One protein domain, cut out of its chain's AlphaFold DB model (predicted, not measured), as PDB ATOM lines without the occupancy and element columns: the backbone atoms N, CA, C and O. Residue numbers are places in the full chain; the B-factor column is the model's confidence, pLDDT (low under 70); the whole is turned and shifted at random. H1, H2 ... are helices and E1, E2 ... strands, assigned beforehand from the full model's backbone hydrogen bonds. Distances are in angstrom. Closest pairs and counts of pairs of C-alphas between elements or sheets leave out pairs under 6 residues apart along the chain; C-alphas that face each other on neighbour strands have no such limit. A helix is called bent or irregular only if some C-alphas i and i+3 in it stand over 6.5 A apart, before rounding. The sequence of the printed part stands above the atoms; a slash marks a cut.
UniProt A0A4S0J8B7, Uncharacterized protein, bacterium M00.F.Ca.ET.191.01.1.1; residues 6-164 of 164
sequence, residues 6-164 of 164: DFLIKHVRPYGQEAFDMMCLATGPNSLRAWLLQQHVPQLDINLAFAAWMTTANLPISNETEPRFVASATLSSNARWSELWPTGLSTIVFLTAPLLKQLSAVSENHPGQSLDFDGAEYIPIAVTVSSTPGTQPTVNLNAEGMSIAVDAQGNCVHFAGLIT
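What this domain is: This is residues 6 to 164 of the 164 residues of an uncharacterized protein of bacterium M00.F.Ca.ET.191.01.1.1 (UniProt A0A4S0J8B7). A strongly twisted sheet of five strands is bent back on itself, a folded sheet in which E1 and E2 face E4 and E5 with E3 as the hinge. H1, H5 and H6 pack on one face of it, H2 and H4 graze it beside its edge strand E1, and H3 lies farthest out, off the sheet. The printed part has 159 residues, with six named helices and five named strands in the order H1 E1 H2 H3 H4 H5 E2 H6 E3 E4 E5. The sheet is mixed, in the order E1 E2 E3 E4 E5, and the class is mixed, helices and strands. The whole is compact, with a radius of gyration of the C-alphas of 15.0 A, and spans 39 by 37 by 32 A.

How they stand to each other: Begin with H1, residues 6 to 11, which runs by a tight link into E1, residues 12 to 14. Next come H2, residues 17 to 25, and, farther along, H4, residues 43 to 57; they touch at Cys 24 and Phe 50, their closest C-alphas, 6.1 A apart, at a shallow tilt of 12 degrees, opposite ways. Between them H3, residues 32 to 38, touches H2 only at the corner by their link, and H3 and H4 form a helical hairpin that only just touches, with 3 pairs of C-alphas within 8 A. H4 forms another helical hairpin with H5, residues 66 to 81; the closest C-alphas, those of Thr 56 and Phe 69, are 6.1 A apart. Then look at E2, residues 89 to 95, the parallel neighbour of E1, with N 13 and O 93 at 2.9 A; E1, H2 H3 H4 H5 and E2 make a strand-helix-strand unit, two parallel neighbour strands with helices between. H6, residues 97 to 109, touches H2 with residues 97 to 100 alone, the C-alphas of Ala 19 and Ala 97 being the closest at 4.2 A. E3, residues 114 to 130, E4, residues 138 to 150, and E5, residues 156 to 163, form a meander, each the antiparallel neighbour of the one before. N 92 and O 127 are 2.8 A apart between E2 and E3, N 117 and O 146 2.8 A between E3 and E4, and N 147 and O 161 2.9 A between E4 and E5. H1, H5 and H6 are on the same face of the sheet; H5 is over E2 and E3, at a height over the sheet of 7.8 A. In H1, H2, H3, H5 and H6 every O i to N i+4 pair is within hydrogen-bond range; in H4 10 of 11 are.

Where its parts are: Find C-alpha 6 at (-35.308, -14.662, -11.410), where H1 begins. H4 runs 20.6 A from first to last C-alpha, H5 22.8 A and H6 18.5 A. H5 begins at C-alpha 66, (-18.934, 1.228, -21.685). E2 measures 19.1 A. E3 measures 23.9 A and bends by 125 degrees at residue 121; E4 measures 25.5 A and bends by 104 degrees at residue 141. E5, 16.4 A, bends by 70 degrees at residue 160 and ends at C-alpha 163, (-16.748, -18.431, -21.465).

The domain as a whole: The two C-alphas farthest apart are those of Glu 64 and Ala 152, 41.9 A. The printed part has no cut, runs from 6 to 164, the chain's last residue, and has no long link. The mean pLDDT of the printed part is 91.3; look at residues 82 to 87, between H5 and E2, for the six that are under 70.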
ATOM      1  N   ASP A   6     -36.375 -14.913 -12.373       87.69
ATOM      2  CA  ASP A   6     -35.308 -14.662 -11.410       87.69
ATOM      3  C   ASP A   6     -33.932 -14.591 -12.094       87.69
ATOM      4  O   ASP A   6     -33.219 -13.602 -11.922       87.69
ATOM      5  N   PHE A   7     -33.591 -15.558 -12.955       91.75
ATOM      6  CA  PHE A   7     -32.354 -15.509 -13.739       91.75
ATOM      7  C   PHE A   7     -32.295 -14.270 -14.646       91.75
ATOM      8  O   PHE A   7     -31.276 -13.580 -14.662       91.75
ATOM      9  N   LEU A   8     -33.388 -13.936 -15.347       91.94
ATOM     10  CA  LEU A   8     -33.450 -12.736 -16.193       91.94
ATOM     11  C   LEU A   8     -33.157 -11.466 -15.390       91.94
ATOM     12  O   LEU A   8     -32.283 -10.683 -15.752       91.94
ATOM     13  N   ILE A   9     -33.852 -11.273 -14.268       88.12
ATOM     14  CA  ILE A   9     -33.683 -10.097 -13.403       88.12
ATOM     15  C   ILE A   9     -32.242 -10.010 -12.895       88.12
ATOM     16  O   ILE A   9     -31.652  -8.921 -12.879       88.12
ATOM     17  N   LYS A  10     -31.671 -11.155 -12.513       87.19
ATOM     18  CA  LYS A  10     -30.360 -11.258 -11.876       87.19
ATOM     19  C   LYS A  10     -29.185 -11.114 -12.823       87.19
ATOM     20  O   LYS A  10     -28.194 -10.529 -12.400       87.19
ATOM     21  N   HIS A  11     -29.278 -11.660 -14.030       93.19
ATOM     22  CA  HIS A  11     -28.112 -11.899 -14.880       93.19
ATOM     23  C   HIS A  11     -28.263 -11.387 -16.307       93.19
ATOM     24  O   HIS A  11     -27.254 -11.280 -16.987       93.19
ATOM     25  N   VAL A  12     -29.463 -11.030 -16.771       94.62
ATOM     26  CA  VAL A  12     -29.679 -10.714 -18.190       94.62
ATOM     27  C   VAL A  12     -30.209  -9.302 -18.380       94.62
ATOM     28  O   VAL A  12     -31.166  -8.875 -17.736       94.62
ATOM     29  N   ARG A  13     -29.622  -8.562 -19.316       94.75
ATOM     30  CA  ARG A  13     -30.170  -7.301 -19.824       94.75
ATOM     31  C   ARG A  13     -30.360  -7.394 -21.334       94.75
ATOM     32  O   ARG A  13     -29.580  -8.077 -21.990       94.75
ATOM     33  N   PRO A  14     -31.378  -6.729 -21.895       96.50
ATOM     34  CA  PRO A  14     -31.545  -6.696 -23.338       96.50
ATOM     35  C   PRO A  14     -30.448  -5.855 -24.001       96.50
ATOM     36  O   PRO A  14     -30.081  -4.795 -23.490       96.50
ATOM     37  N   TYR A  15     -29.978  -6.303 -25.163       97.50
ATOM     38  CA  TYR A  15     -29.152  -5.541 -26.095       97.50
ATOM     39  C   TYR A  15     -29.831  -5.487 -27.470       97.50
ATOM     40  O   TYR A  15     -30.141  -6.509 -28.079       97.50
ATOM     41  N   GLY A  16     -30.092  -4.279 -27.953       97.00
ATOM     42  CA  GLY A  16     -30.914  -3.985 -29.120       97.00
ATOM     43  C   GLY A  16     -32.414  -3.901 -28.821       97.00
ATOM     44  O   GLY A  16     -32.931  -4.488 -27.864       97.00
ATOM     45  N   GLN A  17     -33.129  -3.178 -29.687       95.81
ATOM     46  CA  GLN A  17     -34.569  -2.937 -29.562       95.81
ATOM     47  C   GLN A  17     -35.385  -4.237 -29.537       95.81
ATOM     48  O   GLN A  17     -36.285  -4.378 -28.716       95.81
ATOM     49  N   GLU A  18     -35.044  -5.216 -30.380       96.38
ATOM     50  CA  GLU A  18     -35.772  -6.490 -30.428       96.38
ATOM     51  C   GLU A  18     -35.668  -7.255 -29.098       96.38
ATOM     52  O   GLU A  18     -36.668  -7.765 -28.592       96.38
ATOM     53  N   ALA A  19     -34.477  -7.293 -28.486       96.50
ATOM     54  CA  ALA A  19     -34.277  -7.934 -27.187       96.50
ATOM     55  C   ALA A  19     -35.079  -7.220 -26.094       96.50
ATOM     56  O   ALA A  19     -35.695  -7.860 -25.237       96.50
ATOM     57  N   PHE A  20     -35.095  -5.885 -26.144       96.69
ATOM     58  CA  PHE A  20     -35.865  -5.073 -25.217       96.69
ATOM     59  C   PHE A  20     -37.359  -5.376 -25.321       96.69
ATOM     60  O   PHE A  20     -37.998  -5.642 -24.302       96.69
ATOM     61  N   ASP A  21     -37.905  -5.393 -26.534       95.50
ATOM     62  CA  ASP A  21     -39.323  -5.658 -26.766       95.50
ATOM     63  C   ASP A  21     -39.705  -7.054 -26.258       95.50
ATOM     64  O   ASP A  21     -40.692  -7.206 -25.532       95.50
ATOM     65  N   MET A  22     -38.873  -8.060 -26.546       93.38
ATOM     66  CA  MET A  22     -39.061  -9.433 -26.073       93.38
ATOM     67  C   MET A  22     -39.076  -9.558 -24.546       93.38
ATOM     68  O   MET A  22     -39.877 -10.320 -24.006       93.38
ATOM     69  N   MET A  23     -38.186  -8.855 -23.845       93.56
ATOM     70  CA  MET A  23     -38.070  -8.969 -22.388       93.56
ATOM     71  C   MET A  23     -39.062  -8.071 -21.640       93.56
ATOM     72  O   MET A  23     -39.638  -8.486 -20.635       93.56
ATOM     73  N   CYS A  24     -39.246  -6.835 -22.107       93.69
ATOM     74  CA  CYS A  24     -39.855  -5.751 -21.330       93.69
ATOM     75  C   CYS A  24     -41.257  -5.360 -21.818       93.69
ATOM     76  O   CYS A  24     -42.070  -4.853 -21.034       93.69
ATOM     77  N   LEU A  25     -41.550  -5.565 -23.107       91.94
ATOM     78  CA  LEU A  25     -42.837  -5.207 -23.713       91.94
ATOM     79  C   LEU A  25     -43.716  -6.417 -24.031       91.94
ATOM     80  O   LEU A  25     -44.911  -6.237 -24.272       91.94
ATOM     81  N   ALA A  26     -43.169  -7.635 -23.992       87.94
ATOM     82  CA  ALA A  26     -43.954  -8.854 -24.127       87.94
ATOM     83  C   ALA A  26     -45.136  -8.858 -23.145       87.94
ATOM     84  O   ALA A  26     -45.006  -8.522 -21.966       87.94
ATOM     85  N   THR A  27     -46.303  -9.248 -23.651       84.00
ATOM     86  CA  THR A  27     -47.554  -9.309 -22.890       84.00
ATOM     87  C   THR A  27     -47.992 -10.758 -22.690       84.00
ATOM     88  O   THR A  27     -47.500 -11.674 -23.348       84.00
ATOM     89  N   GLY A  28     -48.910 -10.978 -21.747       86.88
ATOM     90  CA  GLY A  28     -49.448 -12.301 -21.424       86.88
ATOM     91  C   GLY A  28     -48.930 -12.878 -20.101       86.88
ATOM     92  O   GLY A  28     -48.036 -12.300 -19.474       86.88
ATOM     93  N   PRO A  29     -49.495 -14.017 -19.659       84.88
ATOM     94  CA  PRO A  29     -49.275 -14.568 -18.318       84.88
ATOM     95  C   PRO A  29     -47.833 -15.019 -18.056       84.88
ATOM     96  O   PRO A  29     -47.412 -15.044 -16.908       84.88
ATOM     97  N   ASN A  30     -47.073 -15.313 -19.115       82.75
ATOM     98  CA  ASN A  30     -45.681 -15.762 -19.031       82.75
ATOM     99  C   ASN A  30     -44.666 -14.627 -19.274       82.75
ATOM    100  O   ASN A  30     -43.481 -14.895 -19.455       82.75
ATOM    101  N   SER A  31     -45.116 -13.369 -19.348       90.38
ATOM    102  CA  SER A  31     -44.221 -12.216 -19.512       90.38
ATOM    103  C   SER A  31     -43.506 -11.870 -18.204       90.38
ATOM    104  O   SER A  31     -44.062 -12.042 -17.117       90.38
ATOM    105  N   LEU A  32     -42.303 -11.291 -18.302       92.00
ATOM    106  CA  LEU A  32     -41.568 -10.788 -17.135       92.00
ATOM    107  C   LEU A  32     -42.403  -9.770 -16.343       92.00
ATOM    108  O   LEU A  32     -42.428  -9.803 -15.117       92.00
ATOM    109  N   ARG A  33     -43.143  -8.901 -17.042       92.88
ATOM    110  CA  ARG A  33     -44.059  -7.943 -16.415       92.88
ATOM    111  C   ARG A  33     -45.147  -8.640 -15.599       92.88
ATOM    112  O   ARG A  33     -45.379  -8.244 -14.462       92.88
ATOM    113  N   ALA A  34     -45.814  -9.649 -16.163       92.12
ATOM    114  CA  ALA A  34     -46.844 -10.395 -15.443       92.12
ATOM    115  C   ALA A  34     -46.268 -11.092 -14.204       92.12
ATOM    116  O   ALA A  34     -46.878 -11.030 -13.140       92.12
ATOM    117  N   TRP A  35     -45.070 -11.674 -14.318       92.25
ATOM    118  CA  TRP A  35     -44.377 -12.286 -13.186       92.25
ATOM    119  C   TRP A  35     -44.046 -11.264 -12.086       92.25
ATOM    120  O   TRP A  35     -44.365 -11.496 -10.924       92.25
ATOM    121  N   LEU A  36     -43.487 -10.099 -12.436       92.06
ATOM    122  CA  LEU A  36     -43.167  -9.030 -11.476       92.06
ATOM    123  C   LEU A  36     -44.416  -8.514 -10.748       92.06
ATOM    124  O   LEU A  36     -44.388  -8.321  -9.534       92.06
ATOM    125  N   LEU A  37     -45.531  -8.349 -11.464       92.56
ATOM    126  CA  LEU A  37     -46.811  -7.971 -10.862       92.56
ATOM    127  C   LEU A  37     -47.331  -9.046  -9.892       92.56
ATOM    128  O   LEU A  37     -47.849  -8.703  -8.833       92.56
ATOM    129  N   GLN A  38     -47.157 -10.335 -10.208       92.62
ATOM    130  CA  GLN A  38     -47.489 -11.440  -9.292       92.62
ATOM    131  C   GLN A  38     -46.608 -11.445  -8.034       92.62
ATOM    132  O   GLN A  38     -47.062 -11.863  -6.973       92.62
ATOM    133  N   GLN A  39     -45.373 -10.944  -8.133       89.94
ATOM    134  CA  GLN A  39     -44.491 -10.718  -6.984       89.94
ATOM    135  C   GLN A  39     -44.795  -9.410  -6.233       89.94
ATOM    136  O   GLN A  39     -44.032  -9.023  -5.353       89.94
ATOM    137  N   HIS A  40     -45.911  -8.737  -6.540       92.81
ATOM    138  CA  HIS A  40     -46.337  -7.479  -5.917       92.81
ATOM    139  C   HIS A  40     -45.377  -6.301  -6.147       92.81
ATOM    140  O   HIS A  40     -45.424  -5.318  -5.407       92.81
ATOM    141  N   VAL A  41     -44.542  -6.356  -7.192       88.69
ATOM    142  CA  VAL A  41     -43.712  -5.212  -7.585       88.69
ATOM    143  C   VAL A  41     -44.622  -4.122  -8.166       88.69
ATOM    144  O   VAL A  41     -45.376  -4.400  -9.107       88.69
ATOM    145  N   PRO A  42     -44.583  -2.880  -7.649       92.88
ATOM    146  CA  PRO A  42     -45.411  -1.798  -8.161       92.88
ATOM    147  C   PRO A  42     -45.183  -1.540  -9.653       92.88
ATOM    148  O   PRO A  42     -44.055  -1.489 -10.139       92.88
ATOM    149  N   GLN A  43     -46.270  -1.290 -10.390       92.88
ATOM    150  CA  GLN A  43     -46.230  -0.993 -11.829       92.88
ATOM    151  C   GLN A  43     -45.275   0.165 -12.176       92.88
ATOM    152  O   GLN A  43     -44.646   0.147 -13.236       92.88
ATOM    153  N   LEU A  44     -45.172   1.168 -11.297       92.62
ATOM    154  CA  LEU A  44     -44.249   2.290 -11.460       92.62
ATOM    155  C   LEU A  44     -42.788   1.825 -11.425       92.62
ATOM    156  O   LEU A  44     -42.023   2.191 -12.313       92.62
ATOM    157  N   ASP A  45     -42.426   0.964 -10.476       89.75
ATOM    158  CA  ASP A  45     -41.058   0.461 -10.315       89.75
ATOM    159  C   ASP A  45     -40.659  -0.444 -11.482       89.75
ATOM    160  O   ASP A  45     -39.556  -0.324 -12.014       89.75
ATOM    161  N   ILE A  46     -41.591  -1.271 -11.972       90.69
ATOM    162  CA  ILE A  46     -41.391  -2.067 -13.193       90.69
ATOM    163  C   ILE A  46     -41.100  -1.146 -14.385       90.69
ATOM    164  O   ILE A  46     -40.171  -1.388 -15.156       90.69
ATOM    165  N   ASN A  47     -41.883  -0.076 -14.549       92.12
ATOM    166  CA  ASN A  47     -41.693   0.872 -15.645       92.12
ATOM    167  C   ASN A  47     -40.355   1.614 -15.540       92.12
ATOM    168  O   ASN A  47     -39.697   1.801 -16.562       92.12
ATOM    169  N   LEU A  48     -39.938   2.003 -14.332       89.56
ATOM    170  CA  LEU A  48     -38.641   2.636 -14.092       89.56
ATOM    171  C   LEU A  48     -37.482   1.683 -14.404       89.56
ATOM    172  O   LEU A  48     -36.539   2.076 -15.089       89.56
ATOM    173  N   ALA A  49     -37.575   0.421 -13.975       89.06
ATOM    174  CA  ALA A  49     -36.573  -0.596 -14.276       89.06
ATOM    175  C   ALA A  49     -36.451  -0.840 -15.787       89.06
ATOM    176  O   ALA A  49     -35.349  -0.818 -16.332       89.06
ATOM    177  N   PHE A  50     -37.575  -1.001 -16.492       92.81
ATOM    178  CA  PHE A  50     -37.558  -1.201 -17.941       92.81
ATOM    179  C   PHE A  50     -37.068   0.046 -18.685       92.81
ATOM    180  O   PHE A  50     -36.278  -0.075 -19.615       92.81
ATOM    181  N   ALA A  51     -37.440   1.253 -18.254       90.69
ATOM    182  CA  ALA A  51     -36.886   2.480 -18.823       90.69
ATOM    183  C   ALA A  51     -35.360   2.550 -18.637       90.69
ATOM    184  O   ALA A  51     -34.648   2.895 -19.579       90.69
ATOM    185  N   ALA A  52     -34.841   2.159 -17.469       88.25
ATOM    186  CA  ALA A  52     -33.402   2.076 -17.234       88.25
ATOM    187  C   ALA A  52     -32.728   1.048 -18.157       88.25
ATOM    188  O   ALA A  52     -31.693   1.350 -18.746       88.25
ATOM    189  N   TRP A  53     -33.323  -0.132 -18.357       92.62
ATOM    190  CA  TRP A  53     -32.769  -1.155 -19.255       92.62
ATOM    191  C   TRP A  53     -32.751  -0.697 -20.715       92.62
ATOM    192  O   TRP A  53     -31.780  -0.964 -21.422       92.62
ATOM    193  N   MET A  54     -33.766   0.060 -21.145       93.50
ATOM    194  CA  MET A  54     -33.802   0.673 -22.475       93.50
ATOM    195  C   MET A  54     -32.591   1.581 -22.719       93.50
ATOM    196  O   MET A  54     -32.045   1.587 -23.823       93.50
ATOM    197  N   THR A  55     -32.145   2.329 -21.698       90.81
ATOM    198  CA  THR A  55     -31.021   3.267 -21.861       90.81
ATOM    199  C   THR A  55     -29.735   2.583 -22.291       90.81
ATOM    200  O   THR A  55     -28.969   3.203 -23.012       90.81
ATOM    201  N   THR A  56     -29.501   1.333 -21.884       93.25
ATOM    202  CA  THR A  56     -28.327   0.553 -22.300       93.25
ATOM    203  C   THR A  56     -28.603  -0.356 -23.486       93.25
ATOM    204  O   THR A  56     -27.684  -0.622 -24.250       93.25
ATOM    205  N   ALA A  57     -29.849  -0.797 -23.677       95.56
ATOM    206  CA  ALA A  57     -30.201  -1.704 -24.764       95.56
ATOM    207  C   ALA A  57     -29.847  -1.126 -26.141       95.56
ATOM    208  O   ALA A  57     -29.344  -1.846 -26.991       95.56
ATOM    209  N   ASN A  58     -30.059   0.172 -26.354       92.38
ATOM    210  CA  ASN A  58     -29.846   0.808 -27.659       92.38
ATOM    211  C   ASN A  58     -28.527   1.590 -27.774       92.38
ATOM    212  O   ASN A  58     -28.337   2.325 -28.744       92.38
ATOM    213  N   LEU A  59     -27.617   1.473 -26.800       95.00
ATOM    214  CA  LEU A  59     -26.311   2.125 -26.898       95.00
ATOM    215  C   LEU A  59     -25.358   1.288 -27.751       95.00
ATOM    216  O   LEU A  59     -25.257   0.085 -27.520       95.00
ATOM    217  N   PRO A  60     -24.602   1.899 -28.680       95.00
ATOM    218  CA  PRO A  60     -23.498   1.194 -29.316       95.00
ATOM    219  C   PRO A  60     -22.463   0.833 -28.252       95.00
ATOM    220  O   PRO A  60     -22.224   1.634 -27.352       95.00
ATOM    221  N   ILE A  61     -21.833  -0.333 -28.349       94.62
ATOM    222  CA  ILE A  61     -20.724  -0.707 -27.464       94.62
ATOM    223  C   ILE A  61     -19.441  -0.039 -27.965       94.62
ATOM    224  O   ILE A  61     -18.999  -0.270 -29.089       94.62
ATOM    225  N   SER A  62     -18.858   0.816 -27.129       94.69
ATOM    226  CA  SER A  62     -17.582   1.488 -27.365       94.69
ATOM    227  C   SER A  62     -16.964   1.914 -26.032       94.69
ATOM    228  O   SER A  62     -17.648   1.953 -25.011       94.69
ATOM    229  N   ASN A  63     -15.696   2.328 -26.043       92.31
ATOM    230  CA  ASN A  63     -15.035   2.862 -24.844       92.31
ATOM    231  C   ASN A  63     -15.763   4.087 -24.253       92.31
ATOM    232  O   ASN A  63     -15.653   4.361 -23.062       92.31
ATOM    233  N   GLU A  64     -16.498   4.844 -25.075       95.12
ATOM    234  CA  GLU A  64     -17.257   6.018 -24.624       95.12
ATOM    235  C   GLU A  64     -18.545   5.622 -23.886       95.12
ATOM    236  O   GLU A  64     -18.961   6.283 -22.932       95.12
ATOM    237  N   THR A  65     -19.192   4.542 -24.319       95.06
ATOM    238  CA  THR A  65     -20.482   4.098 -23.779       95.06
ATOM    239  C   THR A  65     -20.350   3.007 -22.724       95.06
ATOM    240  O   THR A  65     -21.262   2.876 -21.908       95.06
ATOM    241  N   GLU A  66     -19.231   2.276 -22.673       94.94
ATOM    242  CA  GLU A  66     -18.934   1.228 -21.685       94.94
ATOM    243  C   GLU A  66     -19.261   1.646 -20.236       94.94
ATOM    244  O   GLU A  66     -19.966   0.893 -19.553       94.94
ATOM    245  N   PRO A  67     -18.903   2.861 -19.759       95.25
ATOM    246  CA  PRO A  67     -19.241   3.284 -18.399       95.25
ATOM    247  C   PRO A  67     -20.748   3.267 -18.095       95.25
ATOM    248  O   PRO A  67     -21.148   3.099 -16.943       95.25
ATOM    249  N   ARG A  68     -21.610   3.408 -19.113       94.38
ATOM    250  CA  ARG A  68     -23.074   3.352 -18.958       94.38
ATOM    251  C   ARG A  68     -23.566   1.921 -18.742       94.38
ATOM    252  O   ARG A  68     -24.462   1.710 -17.925       94.38
ATOM    253  N   PHE A  69     -22.954   0.940 -19.406       95.88
ATOM    254  CA  PHE A  69     -23.221  -0.481 -19.157       95.88
ATOM    255  C   PHE A  69     -22.784  -0.874 -17.744       95.88
ATOM    256  O   PHE A  69     -23.548  -1.514 -17.016       95.88
ATOM    257  N   VAL A  70     -21.611  -0.399 -17.316       95.25
ATOM    258  CA  VAL A  70     -21.106  -0.615 -15.954       95.25
ATOM    259  C   VAL A  70     -22.037  -0.009 -14.903       95.25
ATOM    260  O   VAL A  70     -22.398  -0.684 -13.935       95.25
ATOM    261  N   ALA A  71     -22.487   1.232 -15.106       91.88
ATOM    262  CA  ALA A  71     -23.426   1.893 -14.202       91.88
ATOM    263  C   ALA A  71     -24.758   1.128 -14.085       91.88
ATOM    264  O   ALA A  71     -25.252   0.911 -12.977       91.88
ATOM    265  N   SER A  72     -25.309   0.661 -15.210       90.88
ATOM    266  CA  SER A  72     -26.546  -0.136 -15.254       90.88
ATOM    267  C   SER A  72     -26.413  -1.476 -14.511       90.88
ATOM    268  O   SER A  72     -27.270  -1.839 -13.693       90.88
ATOM    269  N   ALA A  73     -25.302  -2.191 -14.721       92.00
ATOM    270  CA  ALA A  73     -25.010  -3.445 -14.026       92.00
ATOM    271  C   ALA A  73     -24.784  -3.239 -12.518       92.00
ATOM    272  O   ALA A  73     -25.233  -4.049 -11.701       92.00
ATOM    273  N   THR A  74     -24.144  -2.129 -12.139       89.44
ATOM    274  CA  THR A  74     -23.890  -1.761 -10.739       89.44
ATOM    275  C   THR A  74     -25.187  -1.453 -10.003       89.44
ATOM    276  O   THR A  74     -25.422  -2.001  -8.931       89.44
ATOM    277  N   LEU A  75     -26.067  -0.642 -10.598       83.44
ATOM    278  CA  LEU A  75     -27.371  -0.317 -10.015       83.44
ATOM    279  C   LEU A  75     -28.205  -1.583  -9.777       83.44
ATOM    280  O   LEU A  75     -28.771  -1.766  -8.702       83.44
ATOM    281  N   SER A  76     -28.200  -2.491 -10.754       80.44
ATOM    282  CA  SER A  76     -28.879  -3.786 -10.655       80.44
ATOM    283  C   SER A  76     -28.314  -4.677  -9.543       80.44
ATOM    284  O   SER A  76     -29.070  -5.324  -8.823       80.44
ATOM    285  N   SER A  77     -26.986  -4.721  -9.402       83.75
ATOM    286  CA  SER A  77     -26.314  -5.571  -8.411       83.75
ATOM    287  C   SER A  77     -26.470  -5.022  -6.989       83.75
ATOM    288  O   SER A  77     -26.767  -5.783  -6.072       83.75
ATOM    289  N   ASN A  78     -26.388  -3.699  -6.812       79.12
ATOM    290  CA  ASN A  78     -26.596  -3.047  -5.517       79.12
ATOM    291  C   ASN A  78     -28.013  -3.265  -4.979       79.12
ATOM    292  O   ASN A  78     -28.160  -3.612  -3.811       79.12
ATOM    293  N   ALA A  79     -29.035  -3.129  -5.833       72.62
ATOM    294  CA  ALA A  79     -30.425  -3.391  -5.452       72.62
ATOM    295  C   ALA A  79     -30.641  -4.842  -4.976       72.62
ATOM    296  O   ALA A  79     -31.445  -5.098  -4.086       72.62
ATOM    297  N   ARG A  80     -29.890  -5.807  -5.528       71.75
ATOM    298  CA  ARG A  80     -29.951  -7.212  -5.089       71.75
ATOM    299  C   ARG A  80     -29.303  -7.435  -3.727       71.75
ATOM    300  O   ARG A  80     -29.863  -8.165  -2.908       71.75
ATOM    301  N   TRP A  81     -28.119  -6.870  -3.493       70.50
ATOM    302  CA  TRP A  81     -27.389  -7.074  -2.235       70.50
ATOM    303  C   TRP A  81     -28.061  -6.403  -1.045       70.50
ATOM    304  O   TRP A  81     -27.954  -6.917   0.066       70.50
ATOM    305  N   SER A  82     -28.780  -5.300  -1.266       63.06
ATOM    306  CA  SER A  82     -29.566  -4.663  -0.212       63.06
ATOM    307  C   SER A  82     -30.748  -5.508   0.264       63.06
ATOM    308  O   SER A  82     -31.222  -5.268   1.370       63.06
ATOM    309  N   GLU A  83     -31.223  -6.480  -0.529       56.88
ATOM    310  CA  GLU A  83     -32.499  -7.143  -0.246       56.88
ATOM    311  C   GLU A  83     -32.442  -8.673  -0.098       56.88
ATOM    312  O   GLU A  83     -33.211  -9.187   0.713       56.88
ATOM    313  N   LEU A  84     -31.616  -9.440  -0.841       49.88
ATOM    314  CA  LEU A  84     -31.978 -10.862  -1.036       49.88
ATOM    315  C   LEU A  84     -30.872 -11.943  -1.101       49.88
ATOM    316  O   LEU A  84     -31.224 -13.097  -0.870       49.88
ATOM    317  N   TRP A  85     -29.574 -11.675  -1.345       54.59
ATOM    318  CA  TRP A  85     -28.560 -12.766  -1.401       54.59
ATOM    319  C   TRP A  85     -27.109 -12.348  -1.078       54.59
ATOM    320  O   TRP A  85     -26.613 -11.397  -1.684       54.59
ATOM    321  N   PRO A  86     -26.362 -13.099  -0.238       55.88
ATOM    322  CA  PRO A  86     -24.926 -12.903  -0.044       55.88
ATOM    323  C   PRO A  86     -24.136 -13.587  -1.174       55.88
ATOM    324  O   PRO A  86     -23.598 -14.679  -1.003       55.88
ATOM    325  N   THR A  87     -24.077 -12.967  -2.356       66.69
ATOM    326  CA  THR A  87     -23.139 -13.381  -3.415       66.69
ATOM    327  C   THR A  87     -22.007 -12.367  -3.506       66.69
ATOM    328  O   THR A  87     -22.250 -11.164  -3.563       66.69
ATOM    329  N   GLY A  88     -20.758 -12.842  -3.530       77.19
ATOM    330  CA  GLY A  88     -19.587 -11.964  -3.625       77.19
ATOM    331  C   GLY A  88     -19.526 -11.191  -4.946       77.19
ATOM    332  O   GLY A  88     -19.054 -10.055  -4.970       77.19
ATOM    333  N   LEU A  89     -20.051 -11.796  -6.018       86.94
ATOM    334  CA  LEU A  89     -20.036 -11.293  -7.389       86.94
ATOM    335  C   LEU A  89     -21.433 -11.374  -8.024       86.94
ATOM    336  O   LEU A  89     -22.254 -12.220  -7.652       86.94
ATOM    337  N   SER A  90     -21.676 -10.507  -9.003       90.00
ATOM    338  CA  SER A  90     -22.864 -10.497  -9.854       90.00
ATOM    339  C   SER A  90     -22.455 -10.153 -11.285       90.00
ATOM    340  O   SER A  90     -21.990  -9.045 -11.548       90.00
ATOM    341  N   THR A  91     -22.612 -11.106 -12.204       93.94
ATOM    342  CA  THR A  91     -22.361 -10.898 -13.636       93.94
ATOM    343  C   THR A  91     -23.670 -10.635 -14.363       93.94
ATOM    344  O   THR A  91     -24.619 -11.410 -14.237       93.94
ATOM    345  N   ILE A  92     -23.703  -9.541 -15.121       95.56
ATOM    346  CA  ILE A  92     -24.802  -9.135 -15.990       95.56
ATOM    347  C   ILE A  92     -24.351  -9.285 -17.441       95.56
ATOM    348  O   ILE A  92     -23.437  -8.585 -17.874       95.56
ATOM    349  N   VAL A  93     -24.998 -10.174 -18.190       96.81
ATOM    350  CA  VAL A  93     -24.814 -10.345 -19.633       96.81
ATOM    351  C   VAL A  93     -25.858  -9.533 -20.398       96.81
ATOM    352  O   VAL A  93     -27.046  -9.546 -20.064       96.81
ATOM    353  N   PHE A  94     -25.422  -8.810 -21.425       97.06
ATOM    354  CA  PHE A  94     -26.302  -8.039 -22.298       97.06
ATOM    355  C   PHE A  94     -26.575  -8.860 -23.556       97.06
ATOM    356  O   PHE A  94     -25.713  -8.974 -24.419       97.06
ATOM    357  N   LEU A  95     -27.753  -9.479 -23.636       97.19
ATOM    358  CA  LEU A  95     -28.094 -10.442 -24.682       97.19
ATOM    359  C   LEU A  95     -28.968  -9.810 -25.762       97.19
ATOM    360  O   LEU A  95     -29.943  -9.111 -25.478       97.19
ATOM    361  N   THR A  96     -28.636 -10.115 -27.010       97.31
ATOM    362  CA  THR A  96     -29.459  -9.819 -28.182       97.31
ATOM    363  C   THR A  96     -30.702 -10.713 -28.227       97.31
ATOM    364  O   THR A  96     -30.815 -11.713 -27.512       97.31
ATOM    365  N   ALA A  97     -31.649 -10.390 -29.110       96.44
ATOM    366  CA  ALA A  97     -32.824 -11.229 -29.320       96.44
ATOM    367  C   ALA A  97     -32.477 -12.651 -29.814       96.44
ATOM    368  O   ALA A  97     -33.054 -13.598 -29.271       96.44
ATOM    369  N   PRO A  98     -31.549 -12.855 -30.776       97.06
ATOM    370  CA  PRO A  98     -31.085 -14.193 -31.143       97.06
ATOM    371  C   PRO A  98     -30.539 -14.990 -29.954       97.06
ATOM    372  O   PRO A  98     -30.978 -16.121 -29.739       97.06
ATOM    373  N   LEU A  99     -29.675 -14.386 -29.129       97.38
ATOM    374  CA  LEU A  99     -29.112 -15.048 -27.950       97.38
ATOM    375  C   LEU A  99     -30.180 -15.415 -26.919       97.38
ATOM    376  O   LEU A  99     -30.165 -16.524 -26.395       97.38
ATOM    377  N   LEU A 100     -31.153 -14.535 -26.664       96.44
ATOM    378  CA  LEU A 100     -32.274 -14.824 -25.760       96.44
ATOM    379  C   LEU A 100     -33.122 -16.005 -26.249       96.44
ATOM    380  O   LEU A 100     -33.474 -16.889 -25.464       96.44
ATOM    381  N   LYS A 101     -33.454 -16.029 -27.546       95.81
ATOM    382  CA  LYS A 101     -34.222 -17.121 -28.165       95.81
ATOM    383  C   LYS A 101     -33.468 -18.441 -28.053       95.81
ATOM    384  O   LYS A 101     -34.054 -19.448 -27.664       95.81
ATOM    385  N   GLN A 102     -32.173 -18.425 -28.358       96.62
ATOM    386  CA  GLN A 102     -31.341 -19.617 -28.309       96.62
ATOM    387  C   GLN A 102     -31.142 -20.112 -26.877       96.62
ATOM    388  O   GLN A 102     -31.307 -21.301 -26.639       96.62
ATOM    389  N   LEU A 103     -30.868 -19.226 -25.916       96.62
ATOM    390  CA  LEU A 103     -30.747 -19.589 -24.504       96.62
ATOM    391  C   LEU A 103     -32.026 -20.261 -23.993       96.62
ATOM    392  O   LEU A 103     -31.957 -21.302 -23.340       96.62
ATOM    393  N   SER A 104     -33.194 -19.702 -24.335       95.69
ATOM    394  CA  SER A 104     -34.495 -20.302 -24.015       95.69
ATOM    395  C   SER A 104     -34.628 -21.701 -24.618       95.69
ATOM    396  O   SER A 104     -34.977 -22.636 -23.905       95.69
ATOM    397  N   ALA A 105     -34.327 -21.860 -25.910       96.38
ATOM    398  CA  ALA A 105     -34.463 -23.137 -26.609       96.38
ATOM    399  C   ALA A 105     -33.465 -24.197 -26.110       96.38
ATOM    400  O   ALA A 105     -33.820 -25.361 -25.950       96.38
ATOM    401  N   VAL A 106     -32.212 -23.814 -25.856       96.31
ATOM    402  CA  VAL A 106     -31.185 -24.711 -25.308       96.31
ATOM    403  C   VAL A 106     -31.605 -25.194 -23.925       96.31
ATOM    404  O   VAL A 106     -31.550 -26.395 -23.672       96.31
ATOM    405  N   SER A 107     -32.089 -24.294 -23.071       96.56
ATOM    406  CA  SER A 107     -32.549 -24.652 -21.725       96.56
ATOM    407  C   SER A 107     -33.753 -25.597 -21.766       96.56
ATOM    408  O   SER A 107     -33.737 -26.636 -21.112       96.56
ATOM    409  N   GLU A 108     -34.751 -25.311 -22.609       96.44
ATOM    410  CA  GLU A 108     -35.940 -26.164 -22.777       96.44
ATOM    411  C   GLU A 108     -35.580 -27.595 -23.220       96.44
ATOM    412  O   GLU A 108     -36.258 -28.549 -22.841       96.44
ATOM    413  N   ASN A 109     -34.489 -27.762 -23.973       97.06
ATOM    414  CA  ASN A 109     -34.033 -29.060 -24.478       97.06
ATOM    415  C   ASN A 109     -33.103 -29.831 -23.521       97.06
ATOM    416  O   ASN A 109     -32.822 -31.001 -23.778       97.06
ATOM    417  N   HIS A 110     -32.632 -29.218 -22.429       97.25
ATOM    418  CA  HIS A 110     -31.673 -29.832 -21.494       97.25
ATOM    419  C   HIS A 110     -32.124 -29.721 -20.024       97.25
ATOM    420  O   HIS A 110     -31.373 -29.221 -19.182       97.25
ATOM    421  N   PRO A 111     -33.338 -30.186 -19.673       97.56
ATOM    422  CA  PRO A 111     -33.844 -30.084 -18.307       97.56
ATOM    423  C   PRO A 111     -32.940 -30.820 -17.308       97.56
ATOM    424  O   PRO A 111     -32.521 -31.956 -17.542       97.56
ATOM    425  N   GLY A 112     -32.669 -30.177 -16.171       97.12
ATOM    426  CA  GLY A 112     -31.871 -30.723 -15.071       97.12
ATOM    427  C   GLY A 112     -30.360 -30.785 -15.322       97.12
ATOM    428  O   GLY A 112     -29.661 -31.453 -14.560       97.12
ATOM    429  N   GLN A 113     -29.854 -30.141 -16.378       97.31
ATOM    430  CA  GLN A 113     -28.436 -30.173 -16.741       97.31
ATOM    431  C   GLN A 113     -27.721 -28.861 -16.412       97.31
ATOM    432  O   GLN A 113     -28.299 -27.775 -16.489       97.31
ATOM    433  N   SER A 114     -26.432 -28.973 -16.104       97.12
ATOM    434  CA  SER A 114     -25.485 -27.863 -16.213       97.12
ATOM    435  C   SER A 114     -24.763 -27.986 -17.544       97.12
ATOM    436  O   SER A 114     -24.298 -29.076 -17.881       97.12
ATOM    437  N   LEU A 115     -24.688 -26.894 -18.295       96.00
ATOM    438  CA  LEU A 115     -24.112 -26.894 -19.633       96.00
ATOM    439  C   LEU A 115     -23.480 -25.546 -19.972       96.00
ATOM    440  O   LEU A 115     -23.818 -24.515 -19.385       96.00
ATOM    441  N   ASP A 116     -22.600 -25.582 -20.960       96.69
ATOM    442  CA  ASP A 116     -22.025 -24.398 -21.575       96.69
ATOM    443  C   ASP A 116     -22.945 -23.930 -22.704       96.69
ATOM    444  O   ASP A 116     -23.282 -24.678 -23.624       96.69
ATOM    445  N   PHE A 117     -23.437 -22.699 -22.580       95.56
ATOM    446  CA  PHE A 117     -24.200 -22.031 -23.620       95.56
ATOM    447  C   PHE A 117     -23.234 -21.267 -24.520       95.56
ATOM    448  O   PHE A 117     -22.858 -20.137 -24.203       95.56
ATOM    449  N   ASP A 118     -22.901 -21.878 -25.653       90.62
ATOM    450  CA  ASP A 118     -22.184 -21.230 -26.749       90.62
ATOM    451  C   ASP A 118     -23.208 -20.570 -27.680       90.62
ATOM    452  O   ASP A 118     -24.006 -21.229 -28.365       90.62
ATOM    453  N   GLY A 119     -23.248 -19.240 -27.647       82.75
ATOM    454  CA  GLY A 119     -24.186 -18.466 -28.449       82.75
ATOM    455  C   GLY A 119     -23.938 -18.647 -29.950       82.75
ATOM    456  O   GLY A 119     -22.829 -18.905 -30.402       82.75
ATOM    457  N   ALA A 120     -24.979 -18.463 -30.763       84.00
ATOM    458  CA  ALA A 120     -24.861 -18.366 -32.220       84.00
ATOM    459  C   ALA A 120     -24.067 -17.117 -32.648       84.00
ATOM    460  O   ALA A 120     -23.623 -17.009 -33.791       84.00
ATOM    461  N   GLU A 121     -23.911 -16.178 -31.720       95.00
ATOM    462  CA  GLU A 121     -23.033 -15.025 -31.783       95.00
ATOM    463  C   GLU A 121     -22.380 -14.816 -30.410       95.00
ATOM    464  O   GLU A 121     -22.835 -15.367 -29.406       95.00
ATOM    465  N   TYR A 122     -21.324 -14.008 -30.358       96.50
ATOM    466  CA  TYR A 122     -20.711 -13.630 -29.088       96.50
ATOM    467  C   TYR A 122     -21.684 -12.810 -28.236       96.50
ATOM    468  O   TYR A 122     -22.419 -11.968 -28.753       96.50
ATOM    469  N   ILE A 123     -21.627 -12.988 -26.915       97.00
ATOM    470  CA  ILE A 123     -22.258 -12.085 -25.953       97.00
ATOM    471  C   ILE A 123     -21.550 -10.723 -26.067       97.00
ATOM    472  O   ILE A 123     -20.374 -10.625 -25.704       97.00
ATOM    473  N   PRO A 124     -22.230  -9.660 -26.538       96.38
ATOM    474  CA  PRO A 124     -21.566  -8.406 -26.897       96.38
ATOM    475  C   PRO A 124     -20.817  -7.749 -25.735       96.38
ATOM    476  O   PRO A 124     -19.695  -7.271 -25.898       96.38
ATOM    477  N   ILE A 125     -21.434  -7.741 -24.554       97.12
ATOM    478  CA  ILE A 125     -20.839  -7.210 -23.333       97.12
ATOM    479  C   ILE A 125     -21.379  -7.951 -22.112       97.12
ATOM    480  O   ILE A 125     -22.579  -8.211 -21.985       97.12
ATOM    481  N   ALA A 126     -20.479  -8.261 -21.189       97.12
ATOM    482  CA  ALA A 126     -20.784  -8.773 -19.870       97.12
ATOM    483  C   ALA A 126     -20.056  -7.940 -18.814       97.12
ATOM    484  O   ALA A 126     -18.872  -7.631 -18.955       97.12
ATOM    485  N   VAL A 127     -20.762  -7.582 -17.745       96.75
ATOM    486  CA  VAL A 127     -20.215  -6.785 -16.646       96.75
ATOM    487  C   VAL A 127     -20.318  -7.566 -15.348       96.75
ATOM    488  O   VAL A 127     -21.415  -7.921 -14.923       96.75
ATOM    489  N   THR A 128     -19.185  -7.787 -14.691       95.06
ATOM    490  CA  THR A 128     -19.112  -8.415 -13.370       95.06
ATOM    491  C   THR A 128     -18.870  -7.355 -12.306       95.06
ATOM    492  O   THR A 128     -17.864  -6.651 -12.336       95.06
ATOM    493  N   VAL A 129     -19.789  -7.256 -11.349       93.19
ATOM    494  CA  VAL A 129     -19.731  -6.319 -10.220       93.19
ATOM    495  C   VAL A 129     -19.465  -7.098  -8.935       93.19
ATOM    496  O   VAL A 129     -20.039  -8.165  -8.715       93.19
ATOM    497  N   SER A 130     -18.600  -6.557  -8.079       90.12
ATOM    498  CA  SER A 130     -18.256  -7.127  -6.775       90.12
ATOM    499  C   SER A 130     -18.987  -6.414  -5.642       90.12
ATOM    500  O   SER A 130     -19.132  -5.192  -5.667       90.12
ATOM    501  N   SER A 131     -19.424  -7.184  -4.646       85.56
ATOM    502  CA  SER A 131     -20.009  -6.655  -3.402       85.56
ATOM    503  C   SER A 131     -18.957  -6.039  -2.480       85.56
ATOM    504  O   SER A 131     -19.291  -5.280  -1.570       85.56
ATOM    505  N   THR A 132     -17.677  -6.342  -2.714       86.62
ATOM    506  CA  THR A 132     -16.561  -5.809  -1.937       86.62
ATOM    507  C   THR A 132     -16.341  -4.331  -2.272       86.62
ATOM    508  O   THR A 132     -16.017  -4.010  -3.424       86.62
ATOM    509  N   PRO A 133     -16.435  -3.416  -1.286       82.50
ATOM    510  CA  PRO A 133     -16.231  -1.989  -1.512       82.50
ATOM    511  C   PRO A 133     -14.887  -1.683  -2.183       82.50
ATOM    512  O   PRO A 133     -13.857  -2.254  -1.828       82.50
ATOM    513  N   GLY A 134     -14.891  -0.768  -3.154       83.88
ATOM    514  CA  GLY A 134     -13.682  -0.316  -3.855       83.88
ATOM    515  C   GLY A 134     -13.149  -1.268  -4.932       83.88
ATOM    516  O   GLY A 134     -12.211  -0.901  -5.640       83.88
ATOM    517  N   THR A 135     -13.747  -2.451  -5.107       89.12
ATOM    518  CA  THR A 135     -13.414  -3.336  -6.232       89.12
ATOM    519  C   THR A 135     -14.019  -2.781  -7.520       89.12
ATOM    520  O   THR A 135     -15.220  -2.520  -7.582       89.12
ATOM    521  N   GLN A 136     -13.189  -2.599  -8.547       92.19
ATOM    522  CA  GLN A 136     -13.652  -2.118  -9.849       92.19
ATOM    523  C   GLN A 136     -14.423  -3.220 -10.590       92.19
ATOM    524  O   GLN A 136     -13.984  -4.374 -10.564       92.19
ATOM    525  N   PRO A 137     -15.543  -2.896 -11.260       94.81
ATOM    526  CA  PRO A 137     -16.227  -3.842 -12.131       94.81
ATOM    527  C   PRO A 137     -15.320  -4.340 -13.259       94.81
ATOM    528  O   PRO A 137     -14.497  -3.594 -13.788       94.81
ATOM    529  N   THR A 138     -15.494  -5.599 -13.649       95.38
ATOM    530  CA  THR A 138     -14.825  -6.184 -14.817       95.38
ATOM    531  C   THR A 138     -15.767  -6.146 -16.010       95.38
ATOM    532  O   THR A 138     -16.932  -6.523 -15.880       95.38
ATOM    533  N   VAL A 139     -15.259  -5.729 -17.168       96.75
ATOM    534  CA  VAL A 139     -15.985  -5.742 -18.440       96.75
ATOM    535  C   VAL A 139     -15.344  -6.775 -19.354       96.75
ATOM    536  O   VAL A 139     -14.135  -6.748 -19.566       96.75
ATOM    537  N   ASN A 140     -16.161  -7.674 -19.893       96.50
ATOM    538  CA  ASN A 140     -15.764  -8.619 -20.927       96.50
ATOM    539  C   ASN A 140     -16.577  -8.312 -22.182       96.50
ATOM    540  O   ASN A 140     -17.809  -8.310 -22.137       96.50
ATOM    541  N   LEU A 141     -15.889  -8.020 -23.279       95.69
ATOM    542  CA  LEU A 141     -16.502  -7.786 -24.583       95.69
ATOM    543  C   LEU A 141     -16.417  -9.061 -25.409       95.69
ATOM    544  O   LEU A 141     -15.390  -9.733 -25.373       95.69
ATOM    545  N   ASN A 142     -17.462  -9.343 -26.185       95.19
ATOM    546  CA  ASN A 142     -17.521 -10.492 -27.090       95.19
ATOM    547  C   ASN A 142     -17.179 -11.828 -26.403       95.19
ATOM    548  O   ASN A 142     -16.339 -12.576 -26.893       95.19
ATOM    549  N   ALA A 143     -17.812 -12.122 -25.265       95.06
ATOM    550  CA  ALA A 143     -17.647 -13.426 -24.620       95.06
ATOM    551  C   ALA A 143     -18.257 -14.529 -25.504       95.06
ATOM    552  O   ALA A 143     -19.320 -14.322 -26.095       95.06
ATOM    553  N   GLU A 144     -17.599 -15.684 -25.610       94.75
ATOM    554  CA  GLU A 144     -18.048 -16.810 -26.449       94.75
ATOM    555  C   GLU A 144     -19.401 -17.355 -25.975       94.75
ATOM    556  O   GLU A 144     -20.258 -17.745 -26.771       94.75
ATOM    557  N   GLY A 145     -19.621 -17.311 -24.661       95.56
ATOM    558  CA  GLY A 145     -20.790 -17.905 -24.047       95.56
ATOM    559  C   GLY A 145     -20.828 -17.749 -22.535       95.56
ATOM    560  O   GLY A 145     -20.175 -16.888 -21.937       95.56
ATOM    561  N   MET A 146     -21.626 -18.600 -21.900       96.69
ATOM    562  CA  MET A 146     -21.695 -18.695 -20.446       96.69
ATOM    563  C   MET A 146     -22.064 -20.100 -19.984       96.69
ATOM    564  O   MET A 146     -22.910 -20.760 -20.582       96.69
ATOM    565  N   SER A 147     -21.499 -20.524 -18.862       97.12
ATOM    566  CA  SER A 147     -21.908 -21.749 -18.181       97.12
ATOM    567  C   SER A 147     -23.174 -21.483 -17.369       97.12
ATOM    568  O   SER A 147     -23.230 -20.543 -16.564       97.12
ATOM    569  N   ILE A 148     -24.192 -22.322 -17.553       96.94
ATOM    570  CA  ILE A 148     -25.509 -22.185 -16.923       96.94
ATOM    571  C   ILE A 148     -25.964 -23.489 -16.259       96.94
ATOM    572  O   ILE A 148     -25.458 -24.567 -16.567       96.94
ATOM    573  N   ALA A 149     -26.962 -23.398 -15.376       97.38
ATOM    574  CA  ALA A 149     -27.724 -24.562 -14.924       97.38
ATOM    575  C   ALA A 149     -29.214 -24.406 -15.231       97.38
ATOM    576  O   ALA A 149     -29.790 -23.320 -15.079       97.38
ATOM    577  N   VAL A 150     -29.822 -25.519 -15.629       97.75
ATOM    578  CA  VAL A 150     -31.219 -25.634 -16.033       97.75
ATOM    579  C   VAL A 150     -31.980 -26.472 -15.007       97.75
ATOM    580  O   VAL A 150     -31.517 -27.533 -14.586       97.75
ATOM    581  N   ASP A 151     -33.158 -26.008 -14.594       97.12
ATOM    582  CA  ASP A 151     -34.026 -26.757 -13.687       97.12
ATOM    583  C   ASP A 151     -34.712 -27.953 -14.380       97.12
ATOM    584  O   ASP A 151     -34.621 -28.161 -15.592       97.12
ATOM    585  N   ALA A 152     -35.427 -28.770 -13.604       97.19
ATOM    586  CA  ALA A 152     -36.138 -29.939 -14.128       97.19
ATOM    587  C   ALA A 152     -37.304 -29.581 -15.074       97.19
ATOM    588  O   ALA A 152     -37.853 -30.465 -15.729       97.19
ATOM    589  N   GLN A 153     -37.700 -28.308 -15.133       95.81
ATOM    590  CA  GLN A 153     -38.753 -27.785 -15.998       95.81
ATOM    591  C   GLN A 153     -38.192 -27.181 -17.297       95.81
ATOM    592  O   GLN A 153     -38.975 -26.726 -18.130       95.81
ATOM    593  N   GLY A 154     -36.869 -27.196 -17.491       96.25
ATOM    594  CA  GLY A 154     -36.223 -26.650 -18.684       96.25
ATOM    595  C   GLY A 154     -35.989 -25.138 -18.623       96.25
ATOM    596  O   GLY A 154     -35.819 -24.508 -19.666       96.25
ATOM    597  N   ASN A 155     -35.986 -24.526 -17.435       96.44
ATOM    598  CA  ASN A 155     -35.654 -23.110 -17.285       96.44
ATOM    599  C   ASN A 155     -34.191 -22.925 -16.895       96.44
ATOM    600  O   ASN A 155     -33.719 -23.535 -15.939       96.44
ATOM    601  N   CYS A 156     -33.496 -21.997 -17.552       96.38
ATOM    602  CA  CYS A 156     -32.232 -21.479 -17.044       96.38
ATOM    603  C   CYS A 156     -32.458 -20.762 -15.701       96.38
ATOM    604  O   CYS A 156     -33.280 -19.838 -15.598       96.38
ATOM    605  N   VAL A 157     -31.744 -21.204 -14.665       95.62
ATOM    606  CA  VAL A 157     -31.916 -20.750 -13.273       95.62
ATOM    607  C   VAL A 157     -30.619 -20.305 -12.610       95.62
ATOM    608  O   VAL A 157     -30.663 -19.613 -11.594       95.62
ATOM    609  N   HIS A 158     -29.461 -20.662 -13.162       94.25
ATOM    610  CA  HIS A 158     -28.180 -20.335 -12.548       94.25
ATOM    611  C   HIS A 158     -27.130 -19.941 -13.577       94.25
ATOM    612  O   HIS A 158     -27.050 -20.536 -14.647       94.25
ATOM    613  N   PHE A 159     -26.317 -18.950 -13.213       94.19
ATOM    614  CA  PHE A 159     -25.138 -18.514 -13.949       94.19
ATOM    615  C   PHE A 159     -23.902 -18.995 -13.187       94.19
ATOM    616  O   PHE A 159     -23.740 -18.636 -12.021       94.19
ATOM    617  N   ALA A 160     -23.045 -19.779 -13.839       93.25
ATOM    618  CA  ALA A 160     -21.836 -20.333 -13.235       93.25
ATOM    619  C   ALA A 160     -20.556 -19.602 -13.675       93.25
ATOM    620  O   ALA A 160     -19.613 -19.508 -12.890       93.25
ATOM    621  N   GLY A 161     -20.517 -19.042 -14.888       93.56
ATOM    622  CA  GLY A 161     -19.337 -18.336 -15.385       93.56
ATOM    623  C   GLY A 161     -19.484 -17.831 -16.817       93.56
ATOM    624  O   GLY A 161     -20.380 -18.259 -17.540       93.56
ATOM    625  N   LEU A 162     -18.606 -16.906 -17.212       94.75
ATOM    626  CA  LEU A 162     -18.421 -16.529 -18.617       94.75
ATOM    627  C   LEU A 162     -17.453 -17.502 -19.285       94.75
ATOM    628  O   LEU A 162     -16.505 -17.958 -18.646       94.75
ATOM    629  N   ILE A 163     -17.675 -17.737 -20.572       93.44
ATOM    630  CA  ILE A 163     -16.748 -18.431 -21.465       93.44
ATOM    631  C   ILE A 163     -16.121 -17.343 -22.345       93.44
ATOM    632  O   ILE A 163     -16.851 -16.560 -22.959       93.44
ATOM    633  N   THR A 164     -14.793 -17.220 -22.318       84.31
ATOM    634  CA  THR A 164     -14.023 -16.101 -22.899       84.31
ATOM    635  C   THR A 164     -12.801 -16.581 -23.648       84.31
ATOM    636  O   THR A 164     -12.163 -17.521 -23.116       84.31
TER     637      THR A 164